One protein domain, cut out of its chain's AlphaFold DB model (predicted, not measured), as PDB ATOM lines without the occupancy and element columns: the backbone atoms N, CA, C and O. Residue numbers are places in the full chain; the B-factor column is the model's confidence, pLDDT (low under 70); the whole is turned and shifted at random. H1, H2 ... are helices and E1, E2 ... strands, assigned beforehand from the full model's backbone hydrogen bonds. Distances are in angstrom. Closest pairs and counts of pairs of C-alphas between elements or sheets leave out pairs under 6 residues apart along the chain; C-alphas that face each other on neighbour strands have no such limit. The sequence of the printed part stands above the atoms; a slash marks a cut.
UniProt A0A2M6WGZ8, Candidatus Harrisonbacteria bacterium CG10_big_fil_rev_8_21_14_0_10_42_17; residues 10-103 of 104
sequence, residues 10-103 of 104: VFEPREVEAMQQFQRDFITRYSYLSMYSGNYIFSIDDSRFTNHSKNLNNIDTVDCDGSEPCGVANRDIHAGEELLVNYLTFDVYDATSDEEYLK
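This is residues 10 to 103 of the 104 residues of a protein of Candidatus Harrisonbacteria bacterium CG10_big_fil_rev_8_21_14_0_10_42_17 (UniProt A0A2M6WGZ8). The helical hairpin of H1 and H2 is at one end and the two-stranded hairpin of E2 and E3 lies toward the other, with a middle of loops, the short strand E1 and the short helix H3 between them. The small helices H4 and H5 are at one side, and the loop round His 78 reaches the far end of the long axis. The printed part has 94 residues, with five named helices and three named strands in the order H1, H2, E1, H3, E2, E3, H4, H5; the class is mixed, with 44 residues in named elements, under half. It is compact, with a radius of gyration of the C-alphas of 13.9 A and spans of 43 by 33 by 23 A.

H1, residues 13 to 18, begins at C-alpha 13 (13.344, 29.957, -23.956). H2, residues 21 to 30, is 14.3 A long. E1 is residues 40 to 42 and H3 residues 46 to 49. E2, residues 59 to 64, is 14.3 A long and E3, residues 67 to 73, 18.1 A. H4 is residues 92 to 95; H5, residues 100 to 103, ends at C-alpha 103 (19.781, 44.641, -3.300).

H1 and H2, a hairpin, touch at Val 16 and Arg 24, their closest C-alphas, 5.7 A apart, and run opposite ways at a shallow tilt of 28 degrees. E1 pairs with no named strand, but residues 10 to 11 and 32 to 33 each pair antiparallel with its residues 40 to 41. E2 and E3, a hairpin, are antiparallel at 147 degrees, with N 60 and O 72 within hydrogen-bond range at 2.8 A. H4 and H5 are close but not clearly touching, with Asp 94 and Leu 102 their closest C-alphas, 7.2 A apart. In H1 and H2 every O i to N i+4 pair is within hydrogen-bond range; H3, H4 and H5 are too short for such a pair.

The C-alphas farthest apart are those of Ala 18 and His 78, 43.2 A. The printed part has no cut. The link from E3 to H4, 18 residues, is long. Mean pLDDT of the printed part is 96.2, and no printed residue is under 70.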
ATOM      1  N   VAL A  10      18.351  21.277 -19.771       97.38
ATOM      2  CA  VAL A  10      18.480  22.548 -20.478       97.38
ATOM      3  C   VAL A  10      17.232  22.740 -21.320       97.38
ATOM      4  O   VAL A  10      16.828  21.811 -22.021       97.38
ATOM      5  N   PHE A  11      16.636  23.925 -21.247       98.12
ATOM      6  CA  PHE A  11      15.481  24.288 -22.062       98.12
ATOM      7  C   PHE A  11      15.752  25.598 -22.791       98.12
ATOM      8  O   PHE A  11      16.121  26.600 -22.168       98.12
ATOM      9  N   GLU A  12      15.524  25.621 -24.100       98.25
ATOM     10  CA  GLU A  12      15.506  26.878 -24.839       98.25
ATOM     11  C   GLU A  12      14.325  27.742 -24.364       98.25
ATOM     12  O   GLU A  12      13.246  27.212 -24.063       98.25
ATOM     13  N   PRO A  13      14.445  29.083 -24.361       98.19
ATOM     14  CA  PRO A  13      13.344  29.957 -23.956       98.19
ATOM     15  C   PRO A  13      12.036  29.681 -24.710       98.19
ATOM     16  O   PRO A  13      10.962  29.677 -24.115       98.19
ATOM     17  N   ARG A  14      12.125  29.349 -26.005       98.00
ATOM     18  CA  ARG A  14      10.964  29.007 -26.844       98.00
ATOM     19  C   ARG A  14      10.290  27.698 -26.437       98.00
ATOM     20  O   ARG A  14       9.076  27.572 -26.580       98.00
ATOM     21  N   GLU A  15      11.054  26.727 -25.943       98.00
ATOM     22  CA  GLU A  15      10.495  25.472 -25.435       98.00
ATOM     23  C   GLU A  15       9.682  25.742 -24.173       98.00
ATOM     24  O   GLU A  15       8.527  25.323 -24.093       98.00
ATOM     25  N   VAL A  16      10.237  26.518 -23.237       97.94
ATOM     26  CA  VAL A  16       9.541  26.951 -22.014       97.94
ATOM     27  C   VAL A  16       8.304  27.785 -22.353       97.94
ATOM     28  O   VAL A  16       7.241  27.605 -21.756       97.94
ATOM     29  N   GLU A  17       8.393  28.642 -23.373       97.44
ATOM     30  CA  GLU A  17       7.261  29.428 -23.860       97.44
ATOM     31  C   GLU A  17       6.100  28.569 -24.385       97.44
ATOM     32  O   GLU A  17       4.935  28.964 -24.259       97.44
ATOM     33  N   ALA A  18       6.388  27.391 -24.938       98.12
ATOM     34  CA  ALA A  18       5.389  26.473 -25.482       98.12
ATOM     35  C   ALA A  18       4.796  25.514 -24.429       98.12
ATOM     36  O   ALA A  18       3.816  24.821 -24.713       98.12
ATOM     37  N   MET A  19       5.363  25.460 -23.218       98.12
ATOM     38  CA  MET A  19       4.923  24.555 -22.153       98.12
ATOM     39  C   MET A  19       3.534  24.903 -21.599       98.12
ATOM     40  O   MET A  19       3.060  26.039 -21.667       98.12
ATOM     41  N   GLN A  20       2.879  23.934 -20.959       98.50
ATOM     42  CA  GLN A  20       1.672  24.224 -20.180       98.50
ATOM     43  C   GLN A  20       2.012  25.137 -18.994       98.50
ATOM     44  O   GLN A  20       3.130  25.094 -18.485       98.50
ATOM     45  N   GLN A  21       1.047  25.936 -18.527       97.88
ATOM     46  CA  GLN A  21       1.289  26.944 -17.484       97.88
ATOM     47  C   GLN A  21       2.004  26.362 -16.255       97.88
ATOM     48  O   GLN A  21       3.027  26.891 -15.849       97.88
ATOM     49  N   PHE A  22       1.545  25.217 -15.737       97.56
ATOM     50  CA  PHE A  22       2.147  24.610 -14.547       97.56
ATOM     51  C   PHE A  22       3.609  24.172 -14.751       97.56
ATOM     52  O   PHE A  22       4.397  24.193 -13.810       97.56
ATOM     53  N   GLN A  23       3.975  23.750 -15.965       97.88
ATOM     54  CA  GLN A  23       5.342  23.341 -16.296       97.88
ATOM     55  C   GLN A  23       6.235  24.571 -16.402       97.88
ATOM     56  O   GLN A  23       7.320  24.591 -15.835       97.88
ATOM     57  N   ARG A  24       5.743  25.611 -17.079       97.75
ATOM     58  CA  ARG A  24       6.422  26.900 -17.201       97.75
ATOM     59  C   ARG A  24       6.685  27.517 -15.832       97.75
ATOM     60  O   ARG A  24       7.826  27.839 -15.546       97.75
ATOM     61  N   ASP A  25       5.667  27.586 -14.972       97.12
ATOM     62  CA  ASP A  25       5.798  28.104 -13.605       97.12
ATOM     63  C   ASP A  25       6.858  27.326 -12.817       97.12
ATOM     64  O   ASP A  25       7.668  27.911 -12.101       97.12
ATOM     65  N   PHE A  26       6.888  25.999 -12.976       96.56
ATOM     66  CA  PHE A  26       7.880  25.146 -12.330       96.56
ATOM     67  C   PHE A  26       9.301  25.420 -12.842       96.56
ATOM     68  O   PHE A  26      10.214  25.582 -12.034       96.56
ATOM     69  N   ILE A  27       9.494  25.506 -14.161       97.00
ATOM     70  CA  ILE A  27      10.800  25.816 -14.754       97.00
ATOM     71  C   ILE A  27      11.250  27.213 -14.325       97.00
ATOM     72  O   ILE A  27      12.322  27.334 -13.741       97.00
ATOM     73  N   THR A  28      10.421  28.243 -14.486       93.62
ATOM     74  CA  THR A  28      10.755  29.619 -14.086       93.62
ATOM     75  C   THR A  28      11.075  29.741 -12.592       93.62
ATOM     76  O   THR A  28      11.872  30.586 -12.209       93.62
ATOM     77  N   ARG A  29      10.496  28.898 -11.727       94.31
ATOM     78  CA  ARG A  29      10.755  28.940 -10.279       94.31
ATOM     79  C   ARG A  29      12.048  28.245  -9.845       94.31
ATOM     80  O   ARG A  29      12.605  28.630  -8.814       94.31
ATOM     81  N   TYR A  30      12.446  27.178 -10.535       95.56
ATOM     82  CA  TYR A  30      13.487  26.246 -10.079       95.56
ATOM     83  C   TYR A  30      14.682  26.114 -11.033       95.56
ATOM     84  O   TYR A  30      15.575  25.306 -10.780       95.56
ATOM     85  N   SER A  31      14.696  26.881 -12.116       96.62
ATOM     86  CA  SER A  31      15.849  27.069 -12.995       96.62
ATOM     87  C   SER A  31      16.223  28.544 -13.038       96.62
ATOM     88  O   SER A  31      15.413  29.392 -12.673       96.62
ATOM     89  N   TYR A  32      17.433  28.836 -13.501       96.69
ATOM     90  CA  TYR A  32      17.864  30.194 -13.824       96.69
ATOM     91  C   TYR A  32      17.988  30.345 -15.339       96.69
ATOM     92  O   TYR A  32      18.271  29.366 -16.041       96.69
ATOM     93  N   LEU A  33      17.791  31.560 -15.856       97.81
ATOM     94  CA  LEU A  33      18.045  31.853 -17.265       97.81
ATOM     95  C   LEU A  33      19.515  32.243 -17.433       97.81
ATOM     96  O   LEU A  33      19.912  33.352 -17.087       97.81
ATOM     97  N   SER A  34      20.329  31.326 -17.956       97.44
ATOM     98  CA  SER A  34      21.779  31.507 -18.033       97.44
ATOM     99  C   SER A  34      22.171  32.689 -18.914       97.44
ATOM    100  O   SER A  34      21.812  32.755 -20.089       97.44
ATOM    101  N   MET A  35      23.001  33.584 -18.376       97.19
ATOM    102  CA  MET A  35      23.679  34.615 -19.170       97.19
ATOM    103  C   MET A  35      24.694  34.042 -20.161       97.19
ATOM    104  O   MET A  35      25.028  34.706 -21.141       97.19
ATOM    105  N   TYR A  36      25.219  32.845 -19.888       96.56
ATOM    106  CA  TYR A  36      26.246  32.216 -20.709       96.56
ATOM    107  C   TYR A  36      25.644  31.600 -21.974       96.56
ATOM    108  O   TYR A  36      26.076  31.918 -23.081       96.56
ATOM    109  N   SER A  37      24.631  30.741 -21.823       96.69
ATOM    110  CA  SER A  37      24.013  30.039 -22.956       96.69
ATOM    111  C   SER A  37      22.727  30.676 -23.471       96.69
ATOM    112  O   SER A  37      22.309  30.367 -24.587       96.69
ATOM    113  N   GLY A  38      22.081  31.546 -22.688       97.56
ATOM    114  CA  GLY A  38      20.749  32.071 -22.998       97.56
ATOM    115  C   GLY A  38      19.621  31.050 -22.816       97.56
ATOM    116  O   GLY A  38      18.502  31.306 -23.260       97.56
ATOM    117  N   ASN A  39      19.900  29.906 -22.185       98.00
ATOM    118  CA  ASN A  39      18.934  28.842 -21.927       98.00
ATOM    119  C   ASN A  39      18.581  28.753 -20.443       98.00
ATOM    120  O   ASN A  39      19.350  29.168 -19.574       98.00
ATOM    121  N   TYR A  40      17.427  28.164 -20.148       98.19
ATOM    122  CA  TYR A  40      17.075  27.797 -18.784       98.19
ATOM    123  C   TYR A  40      17.876  26.577 -18.349       98.19
ATOM    124  O   TYR A  40      17.832  25.537 -19.015       98.19
ATOM    125  N   ILE A  41      18.562  26.695 -17.215       97.38
ATOM    126  CA  ILE A  41      19.359  25.618 -16.631       97.38
ATOM    127  C   ILE A  41      18.660  25.113 -15.379       97.38
ATOM    128  O   ILE A  41      18.620  25.774 -14.339       97.38
ATOM    129  N   PHE A  42      18.078  23.925 -15.488       96.75
ATOM    130  CA  PHE A  42      17.443  23.242 -14.376       96.75
ATOM    131  C   PHE A  42      18.439  22.274 -13.739       96.75
ATOM    132  O   PHE A  42      18.586  21.126 -14.173       96.75
ATOM    133  N   SER A  43      19.118  22.763 -12.702       94.00
ATOM    134  CA  SER A  43      20.041  21.963 -11.905       94.00
ATOM    135  C   SER A  43      19.290  20.867 -11.147       94.00
ATOM    136  O   SER A  43      18.347  21.138 -10.396       94.00
ATOM    137  N   ILE A  44      19.711  19.615 -11.325       92.69
ATOM    138  CA  ILE A  44      19.142  18.470 -10.595       92.69
ATOM    139  C   ILE A  44      19.743  18.330  -9.198       92.69
ATOM    140  O   ILE A  44      19.097  17.756  -8.315       92.69
ATOM    141  N   ASP A  45      20.939  18.873  -8.985       89.31
ATOM    142  CA  ASP A  45      21.528  18.977  -7.655       89.31
ATOM    143  C   ASP A  45      20.754  19.966  -6.749       89.31
ATOM    144  O   ASP A  45      19.667  20.464  -7.072       89.31
ATOM    145  N   ASP A  46      21.308  20.226  -5.567       92.25
ATOM    146  CA  ASP A  46      20.694  21.107  -4.574       92.25
ATOM    147  C   ASP A  46      21.074  22.588  -4.757       92.25
ATOM    148  O   ASP A  46      20.681  23.427  -3.947       92.25
ATOM    149  N   SER A  47      21.791  22.954  -5.831       91.62
ATOM    150  CA  SER A  47      22.209  24.347  -6.067       91.62
ATOM    151  C   SER A  47      21.027  25.314  -6.178       91.62
ATOM    152  O   SER A  47      21.132  26.444  -5.708       91.62
ATOM    153  N   ARG A  48      19.872  24.845  -6.671       90.50
ATOM    154  CA  ARG A  48      18.588  25.580  -6.717       90.50
ATOM    155  C   ARG A  48      18.044  26.032  -5.357       90.50
ATOM    156  O   ARG A  48      17.098  26.814  -5.317       90.50
ATOM    157  N   PHE A  49      18.592  25.523  -4.253       93.81
ATOM    158  CA  PHE A  49      18.237  25.935  -2.892       93.81
ATOM    159  C   PHE A  49      19.250  26.915  -2.280       93.81
ATOM    160  O   PHE A  49      19.097  27.303  -1.124       93.81
ATOM    161  N   THR A  50      20.280  27.314  -3.029       95.75
ATOM    162  CA  THR A  50      21.273  28.308  -2.594       95.75
ATOM    163  C   THR A  50      20.676  29.694  -2.730       95.75
ATOM    164  O   THR A  50      20.259  30.062  -3.826       95.75
ATOM    165  N   ASN A  51      20.643  30.467  -1.649       96.56
ATOM    166  CA  ASN A  51      20.000  31.777  -1.643       96.56
ATOM    167  C   ASN A  51      20.889  32.879  -2.230       96.56
ATOM    168  O   ASN A  51      22.117  32.763  -2.304       96.56
ATOM    169  N   HIS A  52      20.234  33.970  -2.627       97.19
ATOM    170  CA  HIS A  52      20.894  35.184  -3.079       97.19
ATOM    171  C   HIS A  52      21.606  35.898  -1.924       97.19
ATOM    172  O   HIS A  52      21.019  36.112  -0.865       97.19
ATOM    173  N   SER A  53      22.828  36.363  -2.165       97.56
ATOM    174  CA  SER A  53      23.310  37.599  -1.550       97.56
ATOM    175  C   SER A  53      24.302  38.289  -2.473       97.56
ATOM    176  O   SER A  53      25.189  37.647  -3.032       97.56
ATOM    177  N   LYS A  54      24.194  39.605  -2.614       95.88
ATOM    178  CA  LYS A  54      25.176  40.418  -3.337       95.88
ATOM    179  C   LYS A  54      26.385  40.779  -2.476       95.88
ATOM    180  O   LYS A  54      27.482  40.919  -3.009       95.88
ATOM    181  N   ASN A  55      26.185  40.990  -1.174       95.50
ATOM    182  CA  ASN A  55      27.219  41.542  -0.292       95.50
ATOM    183  C   ASN A  55      27.888  40.501   0.616       95.50
ATOM    184  O   ASN A  55      28.988  40.751   1.110       95.50
ATOM    185  N   LEU A  56      27.229  39.367   0.869       96.25
ATOM    186  CA  LEU A  56      27.693  38.319   1.788       96.25
ATOM    187  C   LEU A  56      27.878  36.961   1.096       96.25
ATOM    188  O   LEU A  56      27.986  35.945   1.786       96.25
ATOM    189  N   ASN A  57      27.911  36.912  -0.241       96.44
ATOM    190  CA  ASN A  57      28.108  35.653  -0.951       96.44
ATOM    191  C   ASN A  57      29.438  34.999  -0.563       96.44
ATOM    192  O   ASN A  57      30.501  35.621  -0.570       96.44
ATOM    193  N   ASN A  58      29.370  33.712  -0.246       97.69
ATOM    194  CA  ASN A  58      30.532  32.859  -0.007       97.69
ATOM    195  C   ASN A  58      30.764  31.868  -1.157       97.69
ATOM    196  O   ASN A  58      31.758  31.141  -1.152       97.69
ATOM    197  N   ILE A  59      29.884  31.885  -2.160       97.94
ATOM    198  CA  ILE A  59      30.030  31.211  -3.444       97.94
ATOM    199  C   ILE A  59      30.163  32.272  -4.544       97.94
ATOM    200  O   ILE A  59      29.294  33.135  -4.701       97.94
ATOM    201  N   ASP A  60      31.243  32.189  -5.313       97.50
ATOM    202  CA  ASP A  60      31.441  32.941  -6.550       97.50
ATOM    203  C   ASP A  60      31.019  32.103  -7.755       97.50
ATOM    204  O   ASP A  60      31.140  30.874  -7.754       97.50
ATOM    205  N   THR A  61      30.584  32.787  -8.809       96.00
ATOM    206  CA  THR A  61      30.317  32.180 -10.111       96.00
ATOM    207  C   THR A  61      31.524  32.373 -11.020       96.00
ATOM    208  O   THR A  61      31.914  33.508 -11.299       96.00
ATOM    209  N   VAL A  62      32.124  31.281 -11.490       95.94
ATOM    210  CA  VAL A  62      33.345  31.299 -12.309       95.94
ATOM    211  C   VAL A  62      33.147  30.571 -13.636       95.94
ATOM    212  O   VAL A  62      32.339  29.647 -13.730       95.94
ATOM    213  N   ASP A  63      33.909  30.973 -14.656       93.56
ATOM    214  CA  ASP A  63      33.964  30.260 -15.937       93.56
ATOM    215  C   ASP A  63      34.447  28.815 -15.729       93.56
ATOM    216  O   ASP A  63      35.298  28.534 -14.878       93.56
ATOM    217  N   CYS A  64      33.869  27.896 -16.493       90.25
ATOM    218  CA  CYS A  64      34.012  26.462 -16.318       90.25
ATOM    219  C   CYS A  64      34.260  25.754 -17.657       90.25
ATOM    220  O   CYS A  64      33.490  24.893 -18.080       90.25
ATOM    221  N   ASP A  65      35.366  26.111 -18.315       87.00
ATOM    222  CA  ASP A  65      35.902  25.462 -19.521       87.00
ATOM    223  C   ASP A  65      34.866  25.262 -20.646       87.00
ATOM    224  O   ASP A  65      34.729  24.172 -21.208       87.00
ATOM    225  N   GLY A  66      34.123  26.318 -20.992       84.69
ATOM    226  CA  GLY A  66      33.155  26.275 -22.097       84.69
ATOM    227  C   GLY A  66      31.829  25.580 -21.762       84.69
ATOM    228  O   GLY A  66      31.089  25.186 -22.664       84.69
ATOM    229  N   SER A  67      31.549  25.399 -20.472       91.25
ATOM    230  CA  SER A  67      30.273  24.941 -19.923       91.25
ATOM    231  C   SER A  67      29.568  26.088 -19.194       91.25
ATOM    232  O   SER A  67      30.147  27.156 -19.000       91.25
ATOM    233  N   GLU A  68      28.336  25.846 -18.733       95.38
ATOM    234  CA  GLU A  68      27.673  26.726 -17.767       95.38
ATOM    235  C   GLU A  68      28.598  27.074 -16.587       95.38
ATOM    236  O   GLU A  68      29.347  26.197 -16.124       95.38
ATOM    237  N   PRO A  69      28.535  28.322 -16.084       94.38
ATOM    238  CA  PRO A  69      29.370  28.762 -14.982       94.38
ATOM    239  C   PRO A  69      29.232  27.884 -13.735       94.38
ATOM    240  O   PRO A  69      28.174  27.337 -13.422       94.38
ATOM    241  N   CYS A  70      30.326  27.769 -12.992       94.56
ATOM    242  CA  CYS A  70      30.393  26.966 -11.781       94.56
ATOM    243  C   CYS A  70      30.339  27.830 -10.527       94.56
ATOM    244  O   CYS A  70      30.995  28.864 -10.447       94.56
ATOM    245  N   GLY A  71      29.643  27.341  -9.504       95.69
ATOM    246  CA  GLY A  71      29.724  27.886  -8.152       95.69
ATOM    247  C   GLY A  71      30.958  27.353  -7.420       95.69
ATOM    248  O   GLY A  71      31.081  26.133  -7.243       95.69
ATOM    249  N   VAL A  72      31.846  28.235  -6.966       96.94
ATOM    250  CA  VAL A  72      33.075  27.909  -6.222       96.94
ATOM    251  C   VAL A  72      33.126  28.717  -4.929       96.94
ATOM    252  O   VAL A  72      32.808  29.899  -4.926       96.94
ATOM    253  N   ALA A  73      33.522  28.087  -3.822       97.81
ATOM    254  CA  ALA A  73      33.692  28.798  -2.559       97.81
ATOM    255  C   ALA A  73      34.804  29.855  -2.677       97.81
ATOM    256  O   ALA A  73      35.906  29.540  -3.128       97.81
ATOM    257  N   ASN A  74      34.522  31.092  -2.264       97.62
ATOM    258  CA  ASN A  74      35.470  32.213  -2.361       97.62
ATOM    259  C   ASN A  74      36.315  32.420  -1.091       97.62
ATOM    260  O   ASN A  74      37.254  33.216  -1.064       97.62
ATOM    261  N   ARG A  75      36.005  31.656  -0.046       97.75
ATOM    262  CA  ARG A  75      36.749  31.532   1.207       97.75
ATOM    263  C   ARG A  75      36.395  30.207   1.872       97.75
ATOM    264  O   ARG A  75      35.494  29.501   1.421       97.75
ATOM    265  N   ASP A  76      37.051  29.911   2.985       98.19
ATOM    266  CA  ASP A  76      36.627  28.813   3.848       98.19
ATOM    267  C   ASP A  76      35.209  29.076   4.390       98.19
ATOM    268  O   ASP A  76      34.876  30.187   4.822       98.19
ATOM    269  N   ILE A  77      34.378  28.034   4.355       97.81
ATOM    270  CA  ILE A  77      32.986  28.050   4.815       97.81
ATOM    271  C   ILE A  77      32.886  27.118   6.014       97.81
ATOM    272  O   ILE A  77      33.243  25.936   5.936       97.81
ATOM    273  N   HIS A  78      32.426  27.646   7.143       97.75
ATOM    274  CA  HIS A  78      32.308  26.857   8.363       97.75
ATOM    275  C   HIS A  78      31.056  25.974   8.339       97.75
ATOM    276  O   HIS A  78      30.043  26.296   7.723       97.75
ATOM    277  N   ALA A  79      31.095  24.845   9.050       97.62
ATOM    278  CA  ALA A  79      29.927  23.980   9.173       97.62
ATOM    279  C   ALA A  79      28.748  24.735   9.816       97.62
ATOM    280  O   ALA A  79      28.902  25.345  10.875       97.62
ATOM    281  N   GLY A  80      27.575  24.660   9.185       97.31
ATOM    282  CA  GLY A  80      26.366  25.372   9.611       97.31
ATOM    283  C   GLY A  80      26.240  26.800   9.072       97.31
ATOM    284  O   GLY A  80      25.206  27.423   9.286       97.31
ATOM    285  N   GLU A  81      27.249  27.309   8.367       97.81
ATOM    286  CA  GLU A  81      27.139  28.557   7.617       97.81
ATOM    287  C   GLU A  81      26.248  28.362   6.378       97.81
ATOM    288  O   GLU A  81      26.331  27.339   5.696       97.81
ATOM    289  N   GLU A  82      25.383  29.336   6.092       97.44
ATOM    290  CA  GLU A  82      24.528  29.312   4.904       97.44
ATOM    291  C   GLU A  82      25.356  29.539   3.635       97.44
ATOM    292  O   GLU A  82      26.228  30.406   3.605       97.44
ATOM    293  N   LEU A  83      25.072  28.780   2.574       97.62
ATOM    294  CA  LEU A  83      25.662  29.018   1.260       97.62
ATOM    295  C   LEU A  83      24.884  30.122   0.542       97.62
ATOM    296  O   LEU A  83      23.676  29.998   0.333       97.62
ATOM    297  N   LEU A  84      25.592  31.173   0.143       97.81
ATOM    298  CA  LEU A  84      25.033  32.352  -0.508       97.81
ATOM    299  C   LEU A  84      25.778  32.633  -1.809       97.81
ATOM    300  O   LEU A  84      27.013  32.624  -1.840       97.81
ATOM    301  N   VAL A  85      25.029  32.925  -2.869       97.81
ATOM    302  CA  VAL A  85      25.559  33.211  -4.208       97.81
ATOM    303  C   VAL A  85      24.935  34.487  -4.770       97.81
ATOM    304  O   VAL A  85      23.787  34.814  -4.483       97.81
ATOM    305  N   ASN A  86      25.668  35.228  -5.595       97.88
ATOM    306  CA  ASN A  86      25.146  36.435  -6.226       97.88
ATOM    307  C   ASN A  86      24.444  36.112  -7.558       97.88
ATOM    308  O   ASN A  86      25.099  35.989  -8.594       97.88
ATOM    309  N   TYR A  87      23.110  36.017  -7.537       97.81
ATOM    310  CA  TYR A  87      22.287  35.727  -8.728       97.81
ATOM    311  C   TYR A  87      22.517  36.686  -9.906       97.81
ATOM    312  O   TYR A  87      22.484  36.264 -11.062       97.81
ATOM    313  N   LEU A  88      22.872  37.947  -9.629       97.62
ATOM    314  CA  LEU A  88      23.135  38.971 -10.650       97.62
ATOM    315  C   LEU A  88      24.322  38.631 -11.565       97.62
ATOM    316  O   LEU A  88      24.572  39.342 -12.533       97.62
ATOM    317  N   THR A  89      25.099  37.598 -11.232       96.62
ATOM    318  CA  THR A  89      26.277  37.183 -12.000       96.62
ATOM    319  C   THR A  89      25.980  36.116 -13.051       96.62
ATOM    320  O   THR A  89      26.842  35.871 -13.892       96.62
ATOM    321  N   PHE A  90      24.804  35.476 -13.017       96.19
ATOM    322  CA  PHE A  90      24.515  34.337 -13.897       96.19
ATOM    323  C   PHE A  90      23.071  34.213 -14.380       96.19
ATOM    324  O   PHE A  90      22.864  33.567 -15.408       96.19
ATOM    325  N   ASP A  91      22.096  34.820 -13.697       97.38
ATOM    326  CA  ASP A  91      20.699  34.823 -14.134       97.38
ATOM    327  C   ASP A  91      20.342  36.142 -14.833       97.38
ATOM    328  O   ASP A  91      20.451  37.231 -14.263       97.38
ATOM    329  N   VAL A  92      19.902  36.041 -16.088       97.75
ATOM    330  CA  VAL A  92      19.434  37.167 -16.904       97.75
ATOM    331  C   VAL A  92      18.254  37.888 -16.249       97.75
ATOM    332  O   VAL A  92      18.211  39.122 -16.290       97.75
ATOM    333  N   TYR A  93      17.301  37.162 -15.658       95.88
ATOM    334  CA  TYR A  93      16.129  37.787 -15.043       95.88
ATOM    335  C   TYR A  93      16.524  38.612 -13.834       95.88
ATOM    336  O   TYR A  93      16.186  39.791 -13.769       95.88
ATOM    337  N   ASP A  94      17.298  38.032 -12.922       97.06
ATOM    338  CA  ASP A  94      17.730  38.746 -11.727       97.06
ATOM    339  C   ASP A  94      18.618  39.940 -12.077       97.06
ATOM    340  O   ASP A  94      18.432  41.033 -11.550       97.06
ATOM    341  N   ALA A  95      19.542  39.802 -13.027       96.94
ATOM    342  CA  ALA A  95      20.424  40.909 -13.394       96.94
ATOM    343  C   ALA A  95      19.731  42.095 -14.071       96.94
ATOM    344  O   ALA A  95      20.304  43.184 -14.131       96.94
ATOM    345  N   THR A  96      18.524  41.890 -14.598       96.44
ATOM    346  CA  THR A  96      17.714  42.939 -15.234       96.44
ATOM    347  C   THR A  96      16.516  43.364 -14.386       96.44
ATOM    348  O   THR A  96      15.723  44.199 -14.820       96.44
ATOM    349  N   SER A  97      16.394  42.813 -13.178       95.81
ATOM    350  CA  SER A  97      15.290  43.041 -12.257       95.81
ATOM    351  C   SER A  97      15.624  44.111 -11.211       95.81
ATOM    352  O   SER A  97      16.771  44.274 -10.800       95.81
ATOM    353  N   ASP A  98      14.591  44.820 -10.748       95.62
ATOM    354  CA  ASP A  98      14.668  45.829  -9.678       95.62
ATOM    355  C   ASP A  98      14.109  45.314  -8.331       95.62
ATOM    356  O   ASP A  98      13.878  46.098  -7.397       95.62
ATOM    357  N   GLU A  99      13.872  44.000  -8.224       96.50
ATOM    358  CA  GLU A  99      13.309  43.348  -7.037       96.50
ATOM    359  C   GLU A  99      14.132  43.619  -5.769       96.50
ATOM    360  O   GLU A  99      15.361  43.710  -5.774       96.50
ATOM    361  N   GLU A 100      13.443  43.763  -4.635       96.31
ATOM    362  CA  GLU A 100      14.068  44.226  -3.391       96.31
ATOM    363  C   GLU A 100      15.113  43.243  -2.844       96.31
ATOM    364  O   GLU A 100      16.154  43.676  -2.344       96.31
ATOM    365  N   TYR A 101      14.882  41.934  -2.988       94.06
ATOM    366  CA  TYR A 101      15.789  40.904  -2.468       94.06
ATOM    367  C   TYR A 101      17.159  40.894  -3.161       94.06
ATOM    368  O   TYR A 101      18.124  40.430  -2.566       94.06
ATOM    369  N   LEU A 102      17.265  41.448  -4.372       96.50
ATOM    370  CA  LEU A 102      18.509  41.514  -5.151       96.50
ATOM    371  C   LEU A 102      19.457  42.634  -4.703       96.50
ATOM    372  O   LEU A 102      20.582  42.766  -5.195       96.50
ATOM    373  N   LYS A 103      19.001  43.498  -3.790       93.06
ATOM    374  CA  LYS A 103      19.781  44.641  -3.300       93.06
ATOM    375  C   LYS A 103      20.765  44.257  -2.191       93.06
ATOM    376  O   LYS A 103      21.647  45.068  -1.887       93.06
TER     377      LYS A 103